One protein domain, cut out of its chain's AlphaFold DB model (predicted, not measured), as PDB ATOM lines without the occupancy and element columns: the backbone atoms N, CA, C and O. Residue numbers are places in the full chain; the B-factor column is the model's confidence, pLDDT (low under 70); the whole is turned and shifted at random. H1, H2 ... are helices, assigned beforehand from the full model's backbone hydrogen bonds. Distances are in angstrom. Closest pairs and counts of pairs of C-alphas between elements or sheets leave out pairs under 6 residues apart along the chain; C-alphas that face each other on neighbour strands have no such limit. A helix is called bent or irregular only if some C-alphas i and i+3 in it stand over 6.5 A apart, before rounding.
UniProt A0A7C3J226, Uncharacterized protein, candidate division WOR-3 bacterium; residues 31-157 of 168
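What this domain is: This is residues 31 to 157 of the 168 residues of an uncharacterized protein of candidate division WOR-3 bacterium (UniProt A0A7C3J226). The longest helix, H3, stands with H1 and H2 in a three-helix up-and-down bundle, in which H1 and H2 pair along much of their length while H3 meets H1 and H2 over parts of its length. Past the end of H3 the chain folds back through two short helices, H4 and H5, with H5 packing on residues 108 to 116 of H3, and residues 145 to 157, with H6, stick out as a free arm. The printed part has 127 residues with six named helices, H1 to H6 in that order, and no named strand; the class is all helix. It is only just loose, close to compact, with a radius of gyration of the C-alphas of 16.9 A and spans of 49 by 39 by 26 A.

Where its parts are: H3, residues 92 to 122, is 45.3 A long and begins with C-alpha 92 at (111.303, 143.449, 138.178). H2, residues 61 to 87, is 37.4 A long. H1, residues 31 to 57, is 34.9 A long and begins with C-alpha 31 at (111.867, 141.866, 150.888). H4 is residues 127 to 134, H5 residues 136 to 143, and H6 residues 145 to 156, ending with C-alpha 156 at (98.281, 172.225, 156.717). H1, H3 and H4 are irregular: C-alphas 48 and 51 are 7.2 A apart, C-alphas 93 and 96 are 7.4 A apart, and C-alphas 130 and 133 are 7.2 A apart. H1 has a kink of 48 degrees near residue 51, and H3 one of 26 degrees near residue 99.

How they stand to each other: H3 is the hub, touching four helices. With residues 99 to 113 alone it touches H1, the same way at a shallow tilt of 17 degrees; the closest C-alphas, of Ala 36 and Ala 106, are 4.6 A apart. H2 and H3 form a helical hairpin at 13 degrees, touching through residues 62 to 66 and 117 to 121 alone, closest at Val 62 and Ile 117, C-alphas 6.2 A apart. H1 and H2 form another helical hairpin at 30 degrees, with the C-alphas of Gly 38 and Ala 76 closest at 4.7 A. H5 touches H3 about perpendicular, at 82 degrees, with the C-alphas of His 112 and Tyr 142 closest at 5.2 A. H4 touches H3 only at the corner, with the C-alphas of Ile 119 and Ala 129 closest at 5.9 A. H6 is close to H5 but not clearly touching, and apart from H3. Every O i to N i+4 pair is within hydrogen-bond range in H2, H5 and H6; the counts are 21 of 23 in H1, 25 of 27 in H3 and 1 of 4 in H4, where 2 of 5 O i to N i+3 pairs are within range.

The domain as a whole: The two C-alphas farthest apart, of Gly 58 and Ser 93, are 51.1 A apart. The printed part has no cut, and its five links are tight. The mean pLDDT of the printed part is 93.4, that of H6 is 80, and no printed residue is under 70.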
ATOM      1  N   LEU A  31     110.985 142.231 149.781       94.00
ATOM      2  CA  LEU A  31     111.867 141.866 150.888       94.00
ATOM      3  C   LEU A  31     112.450 143.114 151.562       94.00
ATOM      4  O   LEU A  31     112.309 143.286 152.769       94.00
ATOM      5  N   THR A  32     113.042 144.021 150.785       95.25
ATOM      6  CA  THR A  32     113.651 145.243 151.330       95.25
ATOM      7  C   THR A  32     112.639 146.202 151.946       95.25
ATOM      8  O   THR A  32     112.949 146.843 152.947       95.25
ATOM      9  N   LEU A  33     111.420 146.264 151.402       96.12
ATOM     10  CA  LEU A  33     110.313 147.013 151.993       96.12
ATOM     11  C   LEU A  33     109.947 146.449 153.373       96.12
ATOM     12  O   LEU A  33     109.864 147.202 154.344       96.12
ATOM     13  N   PHE A  34     109.746 145.134 153.475       96.44
ATOM     14  CA  PHE A  34     109.366 144.491 154.732       96.44
ATOM     15  C   PHE A  34     110.487 144.554 155.773       96.44
ATOM     16  O   PHE A  34     110.210 144.802 156.944       96.44
ATOM     17  N   GLU A  35     111.748 144.409 155.359       96.44
ATOM     18  CA  GLU A  35     112.908 144.608 156.232       96.44
ATOM     19  C   GLU A  35     112.967 146.055 156.753       96.44
ATOM     20  O   GLU A  35     113.160 146.267 157.950       96.44
ATOM     21  N   ALA A  36     112.751 147.058 155.893       97.38
ATOM     22  CA  ALA A  36     112.745 148.464 156.295       97.38
ATOM     23  C   ALA A  36     111.595 148.787 157.263       97.38
ATOM     24  O   ALA A  36     111.826 149.372 158.321       97.38
ATOM     25  N   ALA A  37     110.367 148.363 156.948       97.44
ATOM     26  CA  ALA A  37     109.208 148.543 157.824       97.44
ATOM     27  C   ALA A  37     109.393 147.823 159.171       97.44
ATOM     28  O   ALA A  37     109.105 148.381 160.232       97.44
ATOM     29  N   GLY A  38     109.938 146.607 159.136       97.88
ATOM     30  CA  GLY A  38     110.261 145.828 160.323       97.88
ATOM     31  C   GLY A  38     111.333 146.488 161.194       97.88
ATOM     32  O   GLY A  38     111.180 146.535 162.412       97.88
ATOM     33  N   LEU A  39     112.373 147.075 160.594       98.19
ATOM     34  CA  LEU A  39     113.384 147.854 161.317       98.19
ATOM     35  C   LEU A  39     112.792 149.104 161.976       98.19
ATOM     36  O   LEU A  39     113.144 149.402 163.118       98.19
ATOM     37  N   VAL A  40     111.882 149.817 161.301       97.62
ATOM     38  CA  VAL A  40     111.152 150.947 161.905       97.62
ATOM     39  C   VAL A  40     110.372 150.472 163.130       97.62
ATOM     40  O   VAL A  40     110.510 151.054 164.207       97.62
ATOM     41  N   ALA A  41     109.601 149.388 163.000       97.75
ATOM     42  CA  ALA A  41     108.846 148.815 164.113       97.75
ATOM     43  C   ALA A  41     109.766 148.372 165.265       97.75
ATOM     44  O   ALA A  41     109.471 148.644 166.429       97.75
ATOM     45  N   ALA A  42     110.912 147.764 164.948       98.19
ATOM     46  CA  ALA A  42     111.916 147.361 165.926       98.19
ATOM     47  C   ALA A  42     112.506 148.559 166.679       98.19
ATOM     48  O   ALA A  42     112.610 148.518 167.903       98.19
ATOM     49  N   ALA A  43     112.852 149.641 165.979       97.50
ATOM     50  CA  ALA A  43     113.369 150.863 166.590       97.50
ATOM     51  C   ALA A  43     112.331 151.534 167.503       97.50
ATOM     52  O   ALA A  43     112.653 151.920 168.629       97.50
ATOM     53  N   VAL A  44     111.075 151.625 167.052       97.00
ATOM     54  CA  VAL A  44     109.965 152.172 167.848       97.00
ATOM     55  C   VAL A  44     109.722 151.323 169.096       97.00
ATOM     56  O   VAL A  44     109.657 151.871 170.196       97.00
ATOM     57  N   GLY A  45     109.640 149.999 168.943       97.00
ATOM     58  CA  GLY A  45     109.430 149.065 170.050       97.00
ATOM     59  C   GLY A  45     110.585 149.054 171.052       97.00
ATOM     60  O   GLY A  45     110.359 149.041 172.259       97.00
ATOM     61  N   ALA A  46     111.829 149.130 170.577       97.44
ATOM     62  CA  ALA A  46     112.989 149.241 171.454       97.44
ATOM     63  C   ALA A  46     112.961 150.547 172.251       97.44
ATOM     64  O   ALA A  46     113.171 150.535 173.460       97.44
ATOM     65  N   ASN A  47     112.645 151.670 171.603       95.50
ATOM     66  CA  ASN A  47     112.575 152.961 172.273       95.50
ATOM     67  C   ASN A  47     111.446 153.036 173.318       95.50
ATOM     68  O   ASN A  47     111.629 153.647 174.368       95.50
ATOM     69  N   SER A  48     110.290 152.418 173.061       96.25
ATOM     70  CA  SER A  48     109.166 152.438 174.004       96.25
ATOM     71  C   SER A  48     109.358 151.504 175.203       96.25
ATOM     72  O   SER A  48     108.865 151.807 176.288       96.25
ATOM     73  N   LEU A  49     110.082 150.390 175.035       96.62
ATOM     74  CA  LEU A  49     110.227 149.355 176.067       96.62
ATOM     75  C   LEU A  49     111.551 149.408 176.840       96.62
ATOM     76  O   LEU A  49     111.617 148.884 177.949       96.62
ATOM     77  N   ALA A  50     112.604 150.025 176.296       94.81
ATOM     78  CA  ALA A  50     113.932 149.984 176.915       94.81
ATOM     79  C   ALA A  50     113.961 150.558 178.337       94.81
ATOM     80  O   ALA A  50     114.597 149.982 179.211       94.81
ATOM     81  N   GLY A  51     113.266 151.673 178.589       94.00
ATOM     82  CA  GLY A  51     113.256 152.307 179.911       94.00
ATOM     83  C   GLY A  51     112.559 151.456 180.975       94.00
ATOM     84  O   GLY A  51     113.122 151.216 182.043       94.00
ATOM     85  N   SER A  52     111.360 150.956 180.666       95.56
ATOM     86  CA  SER A  52     110.578 150.127 181.588       95.56
ATOM     87  C   SER A  52     111.245 148.777 181.840       95.56
ATOM     88  O   SER A  52     111.328 148.342 182.990       95.56
ATOM     89  N   LEU A  53     111.788 148.139 180.796       95.44
ATOM     90  CA  LEU A  53     112.503 146.878 180.951       95.44
ATOM     91  C   LEU A  53     113.788 147.066 181.760       95.44
ATOM     92  O   LEU A  53     114.042 146.280 182.668       95.44
ATOM     93  N   ALA A  54     114.567 148.115 181.477       96.94
ATOM     94  CA  ALA A  54     115.791 148.419 182.214       96.94
ATOM     95  C   ALA A  54     115.541 148.581 183.717       96.94
ATOM     96  O   ALA A  54     116.278 148.011 184.522       96.94
ATOM     97  N   GLN A  55     114.470 149.289 184.089       96.88
ATOM     98  CA  GLN A  55     114.064 149.453 185.483       96.88
ATOM     99  C   GLN A  55     113.636 148.125 186.121       96.88
ATOM    100  O   GLN A  55     114.009 147.854 187.260       96.88
ATOM    101  N   ALA A  56     112.885 147.289 185.397       97.06
ATOM    102  CA  ALA A  56     112.382 146.017 185.914       97.06
ATOM    103  C   ALA A  56     113.495 144.999 186.214       97.06
ATOM    104  O   ALA A  56     113.388 144.250 187.182       97.06
ATOM    105  N   ILE A  57     114.557 144.968 185.400       96.69
ATOM    106  CA  ILE A  57     115.655 143.990 185.534       96.69
ATOM    107  C   ILE A  57     116.952 144.590 186.102       96.69
ATOM    108  O   ILE A  57     117.949 143.882 186.223       96.69
ATOM    109  N   GLY A  58     116.957 145.881 186.447       96.06
ATOM    110  CA  GLY A  58     118.098 146.556 187.074       96.06
ATOM    111  C   GLY A  58     119.318 146.739 186.163       96.06
ATOM    112  O   GLY A  58     120.448 146.704 186.646       96.06
ATOM    113  N   VAL A  59     119.119 146.924 184.854       96.69
ATOM    114  CA  VAL A  59     120.211 147.164 183.890       96.69
ATOM    115  C   VAL A  59     120.237 148.611 183.413       96.69
ATOM    116  O   VAL A  59     119.269 149.354 183.549       96.69
ATOM    117  N   GLN A  60     121.348 149.025 182.801       95.56
ATOM    118  CA  GLN A  60     121.439 150.347 182.185       95.56
ATOM    119  C   GLN A  60     120.462 150.471 180.995       95.56
ATOM    120  O   GLN A  60     120.432 149.573 180.144       95.56
ATOM    121  N   PRO A  61     119.719 151.590 180.858       94.56
ATOM    122  CA  PRO A  61     118.760 151.796 179.766       94.56
ATOM    123  C   PRO A  61     119.345 151.614 178.364       94.56
ATOM    124  O   PRO A  61     118.690 151.056 177.488       94.56
ATOM    125  N   VAL A  62     120.599 152.028 178.157       96.50
ATOM    126  CA  VAL A  62     121.303 151.875 176.873       96.50
ATOM    127  C   VAL A  62     121.497 150.404 176.510       96.50
ATOM    128  O   VAL A  62     121.266 150.019 175.368       96.50
ATOM    129  N   VAL A  63     121.878 149.571 177.482       96.88
ATOM    130  CA  VAL A  63     122.058 148.127 177.272       96.88
ATOM    131  C   VAL A  63     120.721 147.484 176.915       96.88
ATOM    132  O   VAL A  63     120.647 146.719 175.957       96.88
ATOM    133  N   SER A  64     119.651 147.847 177.631       97.12
ATOM    134  CA  SER A  64     118.300 147.368 177.325       97.12
ATOM    135  C   SER A  64     117.860 147.766 175.912       97.12
ATOM    136  O   SER A  64     117.412 146.913 175.150       97.12
ATOM    137  N   LEU A  65     118.077 149.026 175.517       97.38
ATOM    138  CA  LEU A  65     117.764 149.522 174.175       97.38
ATOM    139  C   LEU A  65     118.465 148.710 173.083       97.38
ATOM    140  O   LEU A  65     117.815 148.298 172.124       97.38
ATOM    141  N   ILE A  66     119.771 148.468 173.235       97.81
ATOM    142  CA  ILE A  66     120.563 147.686 172.277       97.81
ATOM    143  C   ILE A  66     119.998 146.272 172.156       97.81
ATOM    144  O   ILE A  66     119.737 145.808 171.048       97.81
ATOM    145  N   VAL A  67     119.784 145.592 173.285       97.81
ATOM    146  CA  VAL A  67     119.327 144.197 173.299       97.81
ATOM    147  C   VAL A  67     117.934 144.066 172.686       97.81
ATOM    148  O   VAL A  67     117.742 143.230 171.804       97.81
ATOM    149  N   ILE A  68     116.975 144.906 173.089       97.81
ATOM    150  CA  ILE A  68     115.612 144.860 172.541       97.81
ATOM    151  C   ILE A  68     115.631 145.171 171.045       97.81
ATOM    152  O   ILE A  68     114.997 144.454 170.274       97.81
ATOM    153  N   PHE A  69     116.379 146.196 170.617       98.31
ATOM    154  CA  PHE A  69     116.475 146.540 169.200       98.31
ATOM    155  C   PHE A  69     117.038 145.384 168.376       98.31
ATOM    156  O   PHE A  69     116.461 145.053 167.345       98.31
ATOM    157  N   LEU A  70     118.111 144.732 168.834       98.31
ATOM    158  CA  LEU A  70     118.690 143.582 168.137       98.31
ATOM    159  C   LEU A  70     117.709 142.409 168.058       98.31
ATOM    160  O   LEU A  70     117.542 141.836 166.983       98.31
ATOM    161  N   ILE A  71     117.025 142.078 169.157       98.31
ATOM    162  CA  ILE A  71     116.020 141.005 169.174       98.31
ATOM    163  C   ILE A  71     114.886 141.329 168.196       98.31
ATOM    164  O   ILE A  71     114.549 140.503 167.346       98.31
ATOM    165  N   PHE A  72     114.318 142.532 168.267       98.44
ATOM    166  CA  PHE A  72     113.220 142.933 167.391       98.44
ATOM    167  C   PHE A  72     113.651 143.044 165.930       98.44
ATOM    168  O   PHE A  72     112.885 142.650 165.060       98.44
ATOM    169  N   ALA A  73     114.868 143.508 165.642       98.12
ATOM    170  CA  ALA A  73     115.401 143.564 164.284       98.12
ATOM    171  C   ALA A  73     115.581 142.159 163.688       98.12
ATOM    172  O   ALA A  73     115.192 141.923 162.547       98.12
ATOM    173  N   VAL A  74     116.101 141.199 164.464       98.44
ATOM    174  CA  VAL A  74     116.214 139.798 164.023       98.44
ATOM    175  C   VAL A  74     114.833 139.200 163.751       98.44
ATOM    176  O   VAL A  74     114.621 138.619 162.687       98.44
ATOM    177  N   LEU A  75     113.877 139.381 164.667       98.38
ATOM    178  CA  LEU A  75     112.499 138.917 164.472       98.38
ATOM    179  C   LEU A  75     111.845 139.574 163.249       98.38
ATOM    180  O   LEU A  75     111.184 138.894 162.466       98.38
ATOM    181  N   ALA A  76     112.078 140.870 163.049       97.19
ATOM    182  CA  ALA A  76     111.608 141.614 161.891       97.19
ATOM    183  C   ALA A  76     112.179 141.061 160.580       97.19
ATOM    184  O   ALA A  76     111.429 140.900 159.622       97.19
ATOM    185  N   PHE A  77     113.468 140.714 160.525       96.69
ATOM    186  CA  PHE A  77     114.070 140.110 159.333       96.69
ATOM    187  C   PHE A  77     113.524 138.714 159.034       96.69
ATOM    188  O   PHE A  77     113.278 138.401 157.867       96.69
ATOM    189  N   ILE A  78     113.290 137.891 160.061       97.69
ATOM    190  CA  ILE A  78     112.645 136.579 159.895       97.69
ATOM    191  C   ILE A  78     111.232 136.766 159.331       97.69
ATOM    192  O   ILE A  78     110.864 136.129 158.343       97.69
ATOM    193  N   PHE A  79     110.456 137.677 159.920       97.25
ATOM    194  CA  PHE A  79     109.096 137.965 159.476       97.25
ATOM    195  C   PHE A  79     109.057 138.545 158.056       97.25
ATOM    196  O   PHE A  79     108.215 138.145 157.258       97.25
ATOM    197  N   ALA A  80     109.996 139.428 157.706       95.62
ATOM    198  CA  ALA A  80     110.126 139.992 156.368       95.62
ATOM    199  C   ALA A  80     110.393 138.916 155.307       95.62
ATOM    200  O   ALA A  80     109.757 138.931 154.255       95.62
ATOM    201  N   HIS A  81     111.275 137.951 155.595       94.62
ATOM    202  CA  HIS A  81     111.525 136.821 154.695       94.62
ATOM    203  C   HIS A  81     110.291 135.936 154.537       94.62
ATOM    204  O   HIS A  81     109.966 135.540 153.419       94.62
ATOM    205  N   TRP A  82     109.585 135.647 155.633       96.75
ATOM    206  CA  TRP A  82     108.343 134.879 155.578       96.75
ATOM    207  C   TRP A  82     107.276 135.595 154.737       96.75
ATOM    208  O   TRP A  82     106.714 134.999 153.820       96.75
ATOM    209  N   LEU A  83     107.052 136.888 154.984       95.75
ATOM    210  CA  LEU A  83     106.060 137.687 154.265       95.75
ATOM    211  C   LEU A  83     106.412 137.825 152.779       95.75
ATOM    212  O   LEU A  83     105.539 137.721 151.916       95.75
ATOM    213  N   PHE A  84     107.695 137.999 152.462       94.75
ATOM    214  CA  PHE A  84     108.170 137.993 151.083       94.75
ATOM    215  C   PHE A  84     107.969 136.630 150.416       94.75
ATOM    216  O   PHE A  84     107.482 136.584 149.293       94.75
ATOM    217  N   GLY A  85     108.256 135.525 151.108       93.56
ATOM    218  CA  GLY A  85     108.041 134.176 150.579       93.56
ATOM    219  C   GLY A  85     106.575 133.876 150.252       93.56
ATOM    220  O   GLY A  85     106.299 133.152 149.300       93.56
ATOM    221  N   VAL A  86     105.634 134.459 151.003       95.56
ATOM    222  CA  VAL A  86     104.190 134.321 150.745       95.56
ATOM    223  C   VAL A  86     103.712 135.242 149.619       95.56
ATOM    224  O   VAL A  86     102.828 134.867 148.856       95.56
ATOM    225  N   THR A  87     104.261 136.453 149.516       94.62
ATOM    226  CA  THR A  87     103.755 137.480 148.585       94.62
ATOM    227  C   THR A  87     104.467 137.505 147.235       94.62
ATOM    228  O   THR A  87     103.844 137.852 146.238       94.62
ATOM    229  N   GLY A  88     105.763 137.184 147.190       89.69
ATOM    230  CA  GLY A  88     106.594 137.259 145.985       89.69
ATOM    231  C   GLY A  88     106.676 138.657 145.367       89.69
ATOM    232  O   GLY A  88     106.881 138.785 144.164       89.69
ATOM    233  N   TRP A  89     106.454 139.720 146.149       91.12
ATOM    234  CA  TRP A  89     106.224 141.051 145.587       91.12
ATOM    235  C   TRP A  89     107.486 141.658 144.945       91.12
ATOM    236  O   TRP A  89     108.466 141.978 145.625       91.12
ATOM    237  N   SER A  90     107.424 141.868 143.629       92.56
ATOM    238  CA  SER A  90     108.475 142.444 142.787       92.56
ATOM    239  C   SER A  90     107.871 143.374 141.720       92.56
ATOM    240  O   SER A  90     106.715 143.204 141.327       92.56
ATOM    241  N   PHE A  91     108.653 144.357 141.262       89.38
ATOM    242  CA  PHE A  91     108.383 145.169 140.063       89.38
ATOM    243  C   PHE A  91     109.441 144.951 138.967       89.38
ATOM    244  O   PHE A  91     109.551 145.769 138.047       89.38
ATOM    245  N   GLU A  92     110.232 143.880 139.083       89.50
ATOM    246  CA  GLU A  92     111.303 143.449 138.178       89.50
ATOM    247  C   GLU A  92     112.268 144.588 137.801       89.50
ATOM    248  O   GLU A  92     113.278 144.821 138.462       89.50
ATOM    249  N   SER A  93     111.934 145.355 136.760       90.56
ATOM    250  CA  SER A  93     112.696 146.507 136.265       90.56
ATOM    251  C   SER A  93     112.948 147.615 137.299       90.56
ATOM    252  O   SER A  93     113.967 148.300 137.216       90.56
ATOM    253  N   LEU A  94     112.052 147.799 138.277       92.88
ATOM    254  CA  LEU A  94     112.184 148.835 139.312       92.88
ATOM    255  C   LEU A  94     112.756 148.313 140.634       92.88
ATOM    256  O   LEU A  94     112.968 149.102 141.557       92.88
ATOM    257  N   ASP A  95     113.045 147.017 140.735       92.56
ATOM    258  CA  ASP A  95     113.474 146.397 141.988       92.56
ATOM    259  C   ASP A  95     114.776 147.000 142.525       92.56
ATOM    260  O   ASP A  95     114.884 147.266 143.719       92.56
ATOM    261  N   GLY A  96     115.748 147.297 141.658       92.38
ATOM    262  CA  GLY A  96     116.992 147.951 142.073       92.38
ATOM    263  C   GLY A  96     116.760 149.355 142.646       92.38
ATOM    264  O   GLY A  96     117.275 149.684 143.715       92.38
ATOM    265  N   LEU A  97     115.934 150.168 141.976       94.31
ATOM    266  CA  LEU A  97     115.602 151.526 142.423       94.31
ATOM    267  C   LEU A  97     114.849 151.510 143.759       94.31
ATOM    268  O   LEU A  97     115.160 152.283 144.666       94.31
ATOM    269  N   LEU A  98     113.865 150.623 143.893       94.56
ATOM    270  CA  LEU A  98     113.056 150.513 145.103       94.56
ATOM    271  C   LEU A  98     113.865 149.881 146.244       94.56
ATOM    272  O   LEU A  98     113.758 150.330 147.382       94.56
ATOM    273  N   GLY A  99     114.765 148.944 145.942       95.31
ATOM    274  CA  GLY A  99     115.760 148.428 146.882       95.31
ATOM    275  C   GLY A  99     116.689 149.517 147.423       95.31
ATOM    276  O   GLY A  99     116.954 149.548 148.624       95.31
ATOM    277  N   PHE A 100     117.119 150.459 146.578       96.19
ATOM    278  CA  PHE A 100     117.867 151.637 147.024       96.19
ATOM    279  C   PHE A 100     117.033 152.506 147.968       96.19
ATOM    280  O   PHE A 100     117.494 152.838 149.058       96.19
ATOM    281  N   PHE A 101     115.796 152.839 147.587       96.81
ATOM    282  CA  PHE A 101     114.912 153.682 148.396       96.81
ATOM    283  C   PHE A 101     114.625 153.072 149.776       96.81
ATOM    284  O   PHE A 101     114.856 153.714 150.802       96.81
ATOM    285  N   TRP A 102     114.195 151.808 149.826       96.25
ATOM    286  CA  TRP A 102     113.950 151.109 151.091       96.25
ATOM    287  C   TRP A 102     115.243 150.871 151.877       96.25
ATOM    288  O   TRP A 102     115.238 150.913 153.107       96.25
ATOM    289  N   GLY A 103     116.372 150.713 151.185       97.12
ATOM    290  CA  GLY A 103     117.692 150.664 151.796       97.12
ATOM    291  C   GLY A 103     118.112 151.973 152.463       97.12
ATOM    292  O   GLY A 103     118.677 151.931 153.555       97.12
ATOM    293  N   VAL A 104     117.778 153.131 151.881       97.25
ATOM    294  CA  VAL A 104     117.968 154.438 152.531       97.25
ATOM    295  C   VAL A 104     117.139 154.514 153.809       97.25
ATOM    296  O   VAL A 104     117.678 154.905 154.841       97.25
ATOM    297  N   VAL A 105     115.872 154.084 153.785       96.56
ATOM    298  CA  VAL A 105     115.012 154.048 154.983       96.56
ATOM    299  C   VAL A 105     115.614 153.147 156.066       96.56
ATOM    300  O   VAL A 105     115.778 153.580 157.205       96.56
ATOM    301  N   ALA A 106     116.006 151.918 155.720       97.62
ATOM    302  CA  ALA A 106     116.635 150.986 156.655       97.62
ATOM    303  C   ALA A 106     117.944 151.549 157.238       97.62
ATOM    304  O   ALA A 106     118.154 151.524 158.452       97.62
ATOM    305  N   GLY A 107     118.806 152.107 156.386       97.75
ATOM    306  CA  GLY A 107     120.054 152.742 156.797       97.75
ATOM    307  C   GLY A 107     119.825 153.945 157.709       97.75
ATOM    308  O   GLY A 107     120.555 154.126 158.680       97.75
ATOM    309  N   TRP A 108     118.772 154.723 157.453       97.44
ATOM    310  CA  TRP A 108     118.379 155.857 158.285       97.44
ATOM    311  C   TRP A 108     117.951 155.416 159.682       97.44
ATOM    312  O   TRP A 108     118.392 156.000 160.669       97.44
ATOM    313  N   VAL A 109     117.147 154.352 159.783       97.56
ATOM    314  CA  VAL A 109     116.739 153.770 161.070       97.56
ATOM    315  C   VAL A 109     117.952 153.267 161.850       97.56
ATOM    316  O   VAL A 109     118.084 153.562 163.038       97.56
ATOM    317  N   ILE A 110     118.876 152.559 161.193       97.94
ATOM    318  CA  ILE A 110     120.098 152.062 161.841       97.94
ATOM    319  C   ILE A 110     120.964 153.235 162.318       97.94
ATOM    320  O   ILE A 110     121.381 153.257 163.475       97.94
ATOM    321  N   ALA A 111     121.194 154.240 161.469       97.88
ATOM    322  CA  ALA A 111     121.965 155.427 161.830       97.88
ATOM    323  C   ALA A 111     121.315 156.206 162.988       97.88
ATOM    324  O   ALA A 111     122.020 156.644 163.898       97.88
ATOM    325  N   HIS A 112     119.984 156.325 162.994       97.12
ATOM    326  CA  HIS A 112     119.221 156.920 164.089       97.12
ATOM    327  C   HIS A 112     119.451 156.169 165.404       97.12
ATOM    328  O   HIS A 112     119.768 156.787 166.422       97.12
ATOM    329  N   MET A 113     119.339 154.839 165.387       97.88
ATOM    330  CA  MET A 113     119.541 154.015 166.580       97.88
ATOM    331  C   MET A 113     120.978 154.100 167.098       97.88
ATOM    332  O   MET A 113     121.178 154.253 168.300       97.88
ATOM    333  N   VAL A 114     121.976 154.088 166.210       97.50
ATOM    334  CA  VAL A 114     123.388 154.263 166.584       97.50
ATOM    335  C   VAL A 114     123.625 155.627 167.239       97.50
ATOM    336  O   VAL A 114     124.212 155.687 168.318       97.50
ATOM    337  N   LEU A 115     123.132 156.720 166.643       95.94
ATOM    338  CA  LEU A 115     123.246 158.058 167.236       95.94
ATOM    339  C   LEU A 115     122.564 158.132 168.604       95.94
ATOM    340  O   LEU A 115     123.141 158.656 169.551       95.94
ATOM    341  N   ARG A 116     121.360 157.566 168.726       95.38
ATOM    342  CA  ARG A 116     120.620 157.504 169.989       95.38
ATOM    343  C   ARG A 116     121.402 156.761 171.070       95.38
ATOM    344  O   ARG A 116     121.492 157.258 172.186       95.38
ATOM    345  N   ILE A 117     122.005 155.621 170.739       96.12
ATOM    346  CA  ILE A 117     122.850 154.852 171.664       96.12
ATOM    347  C   ILE A 117     124.058 155.679 172.124       96.12
ATOM    348  O   ILE A 117     124.361 155.694 173.314       96.12
ATOM    349  N   ILE A 118     124.727 156.389 171.209       95.44
ATOM    350  CA  ILE A 118     125.879 157.249 171.532       95.44
ATOM    351  C   ILE A 118     125.472 158.406 172.450       95.44
ATOM    352  O   ILE A 118     126.161 158.689 173.423       95.44
ATOM    353  N   ILE A 119     124.355 159.074 172.166       93.94
ATOM    354  CA  ILE A 119     123.878 160.196 172.984       93.94
ATOM    355  C   ILE A 119     123.463 159.698 174.368       93.94
ATOM    356  O   ILE A 119     123.881 160.253 175.381       93.94
ATOM    357  N   MET A 120     122.691 158.610 174.434       94.12
ATOM    358  CA  MET A 120     122.245 158.058 175.713       94.12
ATOM    359  C   MET A 120     123.401 157.513 176.560       94.12
ATOM    360  O   MET A 120     123.303 157.545 177.783       94.12
ATOM    361  N   SER A 121     124.487 157.022 175.950       93.88
ATOM    362  CA  SER A 121     125.655 156.538 176.698       93.88
ATOM    363  C   SER A 121     126.510 157.663 177.285       93.88
ATOM    364  O   SER A 121     127.183 157.443 178.288       93.88
ATOM    365  N   GLN A 122     126.467 158.862 176.698       92.94
ATOM    366  CA  GLN A 122     127.176 160.045 177.202       92.94
ATOM    367  C   GLN A 122     126.326 160.894 178.160       92.94
ATOM    368  O   GLN A 122     126.878 161.664 178.943       92.94
ATOM    369  N   GLY A 123     124.998 160.756 178.106       88.62
ATOM    370  CA  GLY A 123     124.059 161.593 178.850       88.62
ATOM    371  C   GLY A 123     123.786 162.941 178.171       88.62
ATOM    372  O   GLY A 123     124.313 163.247 177.102       88.62
ATOM    373  N   GLU A 124     122.935 163.757 178.796       80.69
ATOM    374  CA  GLU A 124     122.436 165.020 178.219       80.69
ATOM    375  C   GLU A 124     123.532 166.077 178.003       80.69
ATOM    376  O   GLU A 124     123.441 166.862 177.063       80.69
ATOM    377  N   ASN A 125     124.600 166.035 178.805       89.19
ATOM    378  CA  ASN A 125     125.769 166.922 178.702       89.19
ATOM    379  C   ASN A 125     126.946 166.248 177.969       89.19
ATOM    380  O   ASN A 125     128.114 166.544 178.212       89.19
ATOM    381  N   GLY A 126     126.651 165.251 177.134       89.25
ATOM    382  CA  GLY A 126     127.651 164.550 176.343       89.25
ATOM    383  C   GLY A 126     128.205 165.415 175.213       89.25
ATOM    384  O   GLY A 126     127.461 166.146 174.561       89.25
ATOM    385  N   ALA A 127     129.491 165.251 174.899       91.69
ATOM    386  CA  ALA A 127     130.158 166.000 173.832       91.69
ATOM    387  C   ALA A 127     129.428 165.915 172.476       91.69
ATOM    388  O   ALA A 127     129.422 166.880 171.717       91.69
ATOM    389  N   VAL A 128     128.801 164.773 172.157       90.75
ATOM    390  CA  VAL A 128     128.021 164.606 170.916       90.75
ATOM    391  C   VAL A 128     126.668 165.321 170.997       90.75
ATOM    392  O   VAL A 128     126.229 165.893 170.000       90.75
ATOM    393  N   ALA A 129     126.018 165.316 172.163       89.88
ATOM    394  CA  ALA A 129     124.727 165.969 172.368       89.88
ATOM    395  C   ALA A 129     124.847 167.497 172.240       89.88
ATOM    396  O   ALA A 129     124.066 168.112 171.512       89.88
ATOM    397  N   GLU A 130     125.875 168.089 172.856       91.06
ATOM    398  CA  GLU A 130     126.120 169.539 172.844       91.06
ATOM    399  C   GLU A 130     126.343 170.093 171.431       91.06
ATOM    400  O   GLU A 130     125.848 171.164 171.077       91.06
ATOM    401  N   VAL A 131     127.062 169.349 170.586       92.75
ATOM    402  CA  VAL A 131     127.416 169.802 169.232       92.75
ATOM    403  C   VAL A 131     126.438 169.328 168.150       92.75
ATOM    404  O   VAL A 131     126.553 169.757 166.999       92.75
ATOM    405  N   MET A 132     125.433 168.510 168.497       90.75
ATOM    406  CA  MET A 132     124.432 167.964 167.564       90.75
ATOM    407  C   MET A 132     123.691 169.060 166.791       90.75
ATOM    408  O   MET A 132     123.398 168.906 165.606       90.75
ATOM    409  N   ALA A 133     123.423 170.204 167.426       87.94
ATOM    410  CA  ALA A 133     122.752 171.330 166.780       87.94
ATOM    411  C   ALA A 133     123.504 171.841 165.534       87.94
ATOM    412  O   ALA A 133     122.860 172.325 164.596       87.94
ATOM    413  N   ASN A 134     124.830 171.675 165.502       91.00
ATOM    414  CA  ASN A 134     125.727 172.121 164.436       91.00
ATOM    415  C   ASN A 134     126.067 171.019 163.415       91.00
ATOM    416  O   ASN A 134     126.797 171.282 162.460       91.00
ATOM    417  N   ALA A 135     125.559 169.798 163.598       92.56
ATOM    418  CA  ALA A 135     125.830 168.642 162.747       92.56
ATOM    419  C   ALA A 135     124.646 168.384 161.801       92.56
ATOM    420  O   ALA A 135     123.670 167.753 162.202       92.56
ATOM    421  N   PRO A 136     124.642 168.922 160.569       90.69
ATOM    422  CA  PRO A 136     123.436 168.984 159.747       90.69
ATOM    423  C   PRO A 136     122.860 167.607 159.400       90.69
ATOM    424  O   PRO A 136     121.640 167.452 159.437       90.69
ATOM    425  N   ILE A 137     123.710 166.619 159.098       92.06
ATOM    426  CA  ILE A 137     123.270 165.279 158.686       92.06
ATOM    427  C   ILE A 137     122.801 164.509 159.909       92.06
ATOM    428  O   ILE A 137     121.678 164.014 159.935       92.06
ATOM    429  N   ALA A 138     123.634 164.438 160.945       92.25
ATOM    430  CA  ALA A 138     123.298 163.698 162.150       92.25
ATOM    431  C   ALA A 138     122.071 164.279 162.859       92.25
ATOM    432  O   ALA A 138     121.217 163.526 163.321       92.25
ATOM    433  N   ARG A 139     121.923 165.609 162.876       92.62
ATOM    434  CA  ARG A 139     120.726 166.276 163.394       92.62
ATOM    435  C   ARG A 139     119.489 165.867 162.619       92.62
ATOM    436  O   ARG A 139     118.466 165.599 163.241       92.62
ATOM    437  N   GLU A 140     119.553 165.831 161.291       92.62
ATOM    438  CA  GLU A 140     118.416 165.415 160.471       92.62
ATOM    439  C   GLU A 140     118.074 163.938 160.709       92.62
ATOM    440  O   GLU A 140     116.917 163.616 160.964       92.62
ATOM    441  N   VAL A 141     119.081 163.061 160.753       93.19
ATOM    442  CA  VAL A 141     118.901 161.629 161.039       93.19
ATOM    443  C   VAL A 141     118.316 161.386 162.434       93.19
ATOM    444  O   VAL A 141     117.455 160.527 162.621       93.19
ATOM    445  N   TYR A 142     118.762 162.154 163.428       92.56
ATOM    446  CA  TYR A 142     118.322 161.999 164.809       92.56
ATOM    447  C   TYR A 142     116.939 162.608 165.067       92.56
ATOM    448  O   TYR A 142     116.102 161.982 165.710       92.56
ATOM    449  N   SER A 143     116.684 163.823 164.574       88.81
ATOM    450  CA  SER A 143     115.473 164.590 164.908       88.81
ATOM    451  C   SER A 143     114.362 164.524 163.861       88.81
ATOM    452  O   SER A 143     113.258 164.995 164.135       88.81
ATOM    453  N   PHE A 144     114.634 163.974 162.670       86.25
ATOM    454  CA  PHE A 144     113.699 163.950 161.539       86.25
ATOM    455  C   PHE A 144     113.104 165.335 161.243       86.25
ATOM    456  O   PHE A 144     111.920 165.470 160.924       86.25
ATOM    457  N   ARG A 145     113.893 166.401 161.423       82.19
ATOM    458  CA  ARG A 145     113.389 167.780 161.427       82.19
ATOM    459  C   ARG A 145     112.716 168.148 160.109       82.19
ATOM    460  O   ARG A 145     111.642 168.748 160.132       82.19
ATOM    461  N   THR A 146     113.324 167.798 158.982       81.50
ATOM    462  CA  THR A 146     112.793 168.100 157.650       81.50
ATOM    463  C   THR A 146     111.551 167.266 157.359       81.50
ATOM    464  O   THR A 146     110.560 167.807 156.873       81.50
ATOM    465  N   TRP A 147     111.554 165.983 157.730       76.81
ATOM    466  CA  TRP A 147     110.373 165.123 157.606       76.81
ATOM    467  C   TRP A 147     109.188 165.652 158.420       76.81
ATOM    468  O   TRP A 147     108.087 165.805 157.896       76.81
ATOM    469  N   ASN A 148     109.420 166.011 159.681       78.12
ATOM    470  CA  ASN A 148     108.391 166.568 160.555       78.12
ATOM    471  C   ASN A 148     107.849 167.899 160.014       78.12
ATOM    472  O   ASN A 148     106.642 168.134 160.051       78.12
ATOM    473  N   ALA A 149     108.717 168.750 159.457       79.94
ATOM    474  CA  ALA A 149     108.297 169.983 158.799       79.94
ATOM    475  C   ALA A 149     107.446 169.711 157.545       79.94
ATOM    476  O   ALA A 149     106.424 170.367 157.348       79.94
ATOM    477  N   LEU A 150     107.824 168.724 156.730       76.94
ATOM    478  CA  LEU A 150     107.091 168.334 155.525       76.94
ATOM    479  C   LEU A 150     105.722 167.729 155.856       76.94
ATOM    480  O   LEU A 150     104.722 168.127 155.266       76.94
ATOM    481  N   MET A 151     105.642 166.844 156.851       76.38
ATOM    482  CA  MET A 151     104.369 166.295 157.324       76.38
ATOM    483  C   MET A 151     103.461 167.387 157.891       76.38
ATOM    484  O   MET A 151     102.271 167.422 157.585       76.38
ATOM    485  N   ALA A 152     104.012 168.337 158.653       81.81
ATOM    486  CA  ALA A 152     103.250 169.484 159.135       81.81
ATOM    487  C   ALA A 152     102.708 170.351 157.984       81.81
ATOM    488  O   ALA A 152     101.593 170.866 158.080       81.81
ATOM    489  N   LEU A 153     103.462 170.507 156.890       84.38
ATOM    490  CA  LEU A 153     102.989 171.185 155.680       84.38
ATOM    491  C   LEU A 153     101.883 170.393 154.974       84.38
ATOM    492  O   LEU A 153     100.872 170.988 154.613       84.38
ATOM    493  N   LEU A 154     102.027 169.071 154.834       79.69
ATOM    494  CA  LEU A 154     100.997 168.206 154.247       79.69
ATOM    495  C   LEU A 154      99.681 168.273 155.033       79.69
ATOM    496  O   LEU A 154      98.618 168.425 154.434       79.69
ATOM    497  N   PHE A 155      99.740 168.248 156.369       79.75
ATOM    498  CA  PHE A 155      98.550 168.408 157.209       79.75
ATOM    499  C   PHE A 155      97.942 169.812 157.111       79.75
ATOM    500  O   PHE A 155      96.721 169.958 157.117       79.75
ATOM    501  N   LYS A 156      98.766 170.856 156.962       83.12
ATOM    502  CA  LYS A 156      98.281 172.225 156.717       83.12
ATOM    503  C   LYS A 156      97.644 172.397 155.342       83.12
ATOM    504  O   LYS A 156      96.727 173.200 155.213       83.12
ATOM    505  N   ALA A 157      98.103 171.656 154.338       81.75
ATOM    506  CA  ALA A 157      97.594 171.737 152.974       81.75
ATOM    507  C   ALA A 157      96.162 171.188 152.813       81.75
ATOM    508  O   ALA A 157      95.615 171.304 151.722       81.75
TER     509      ALA A 157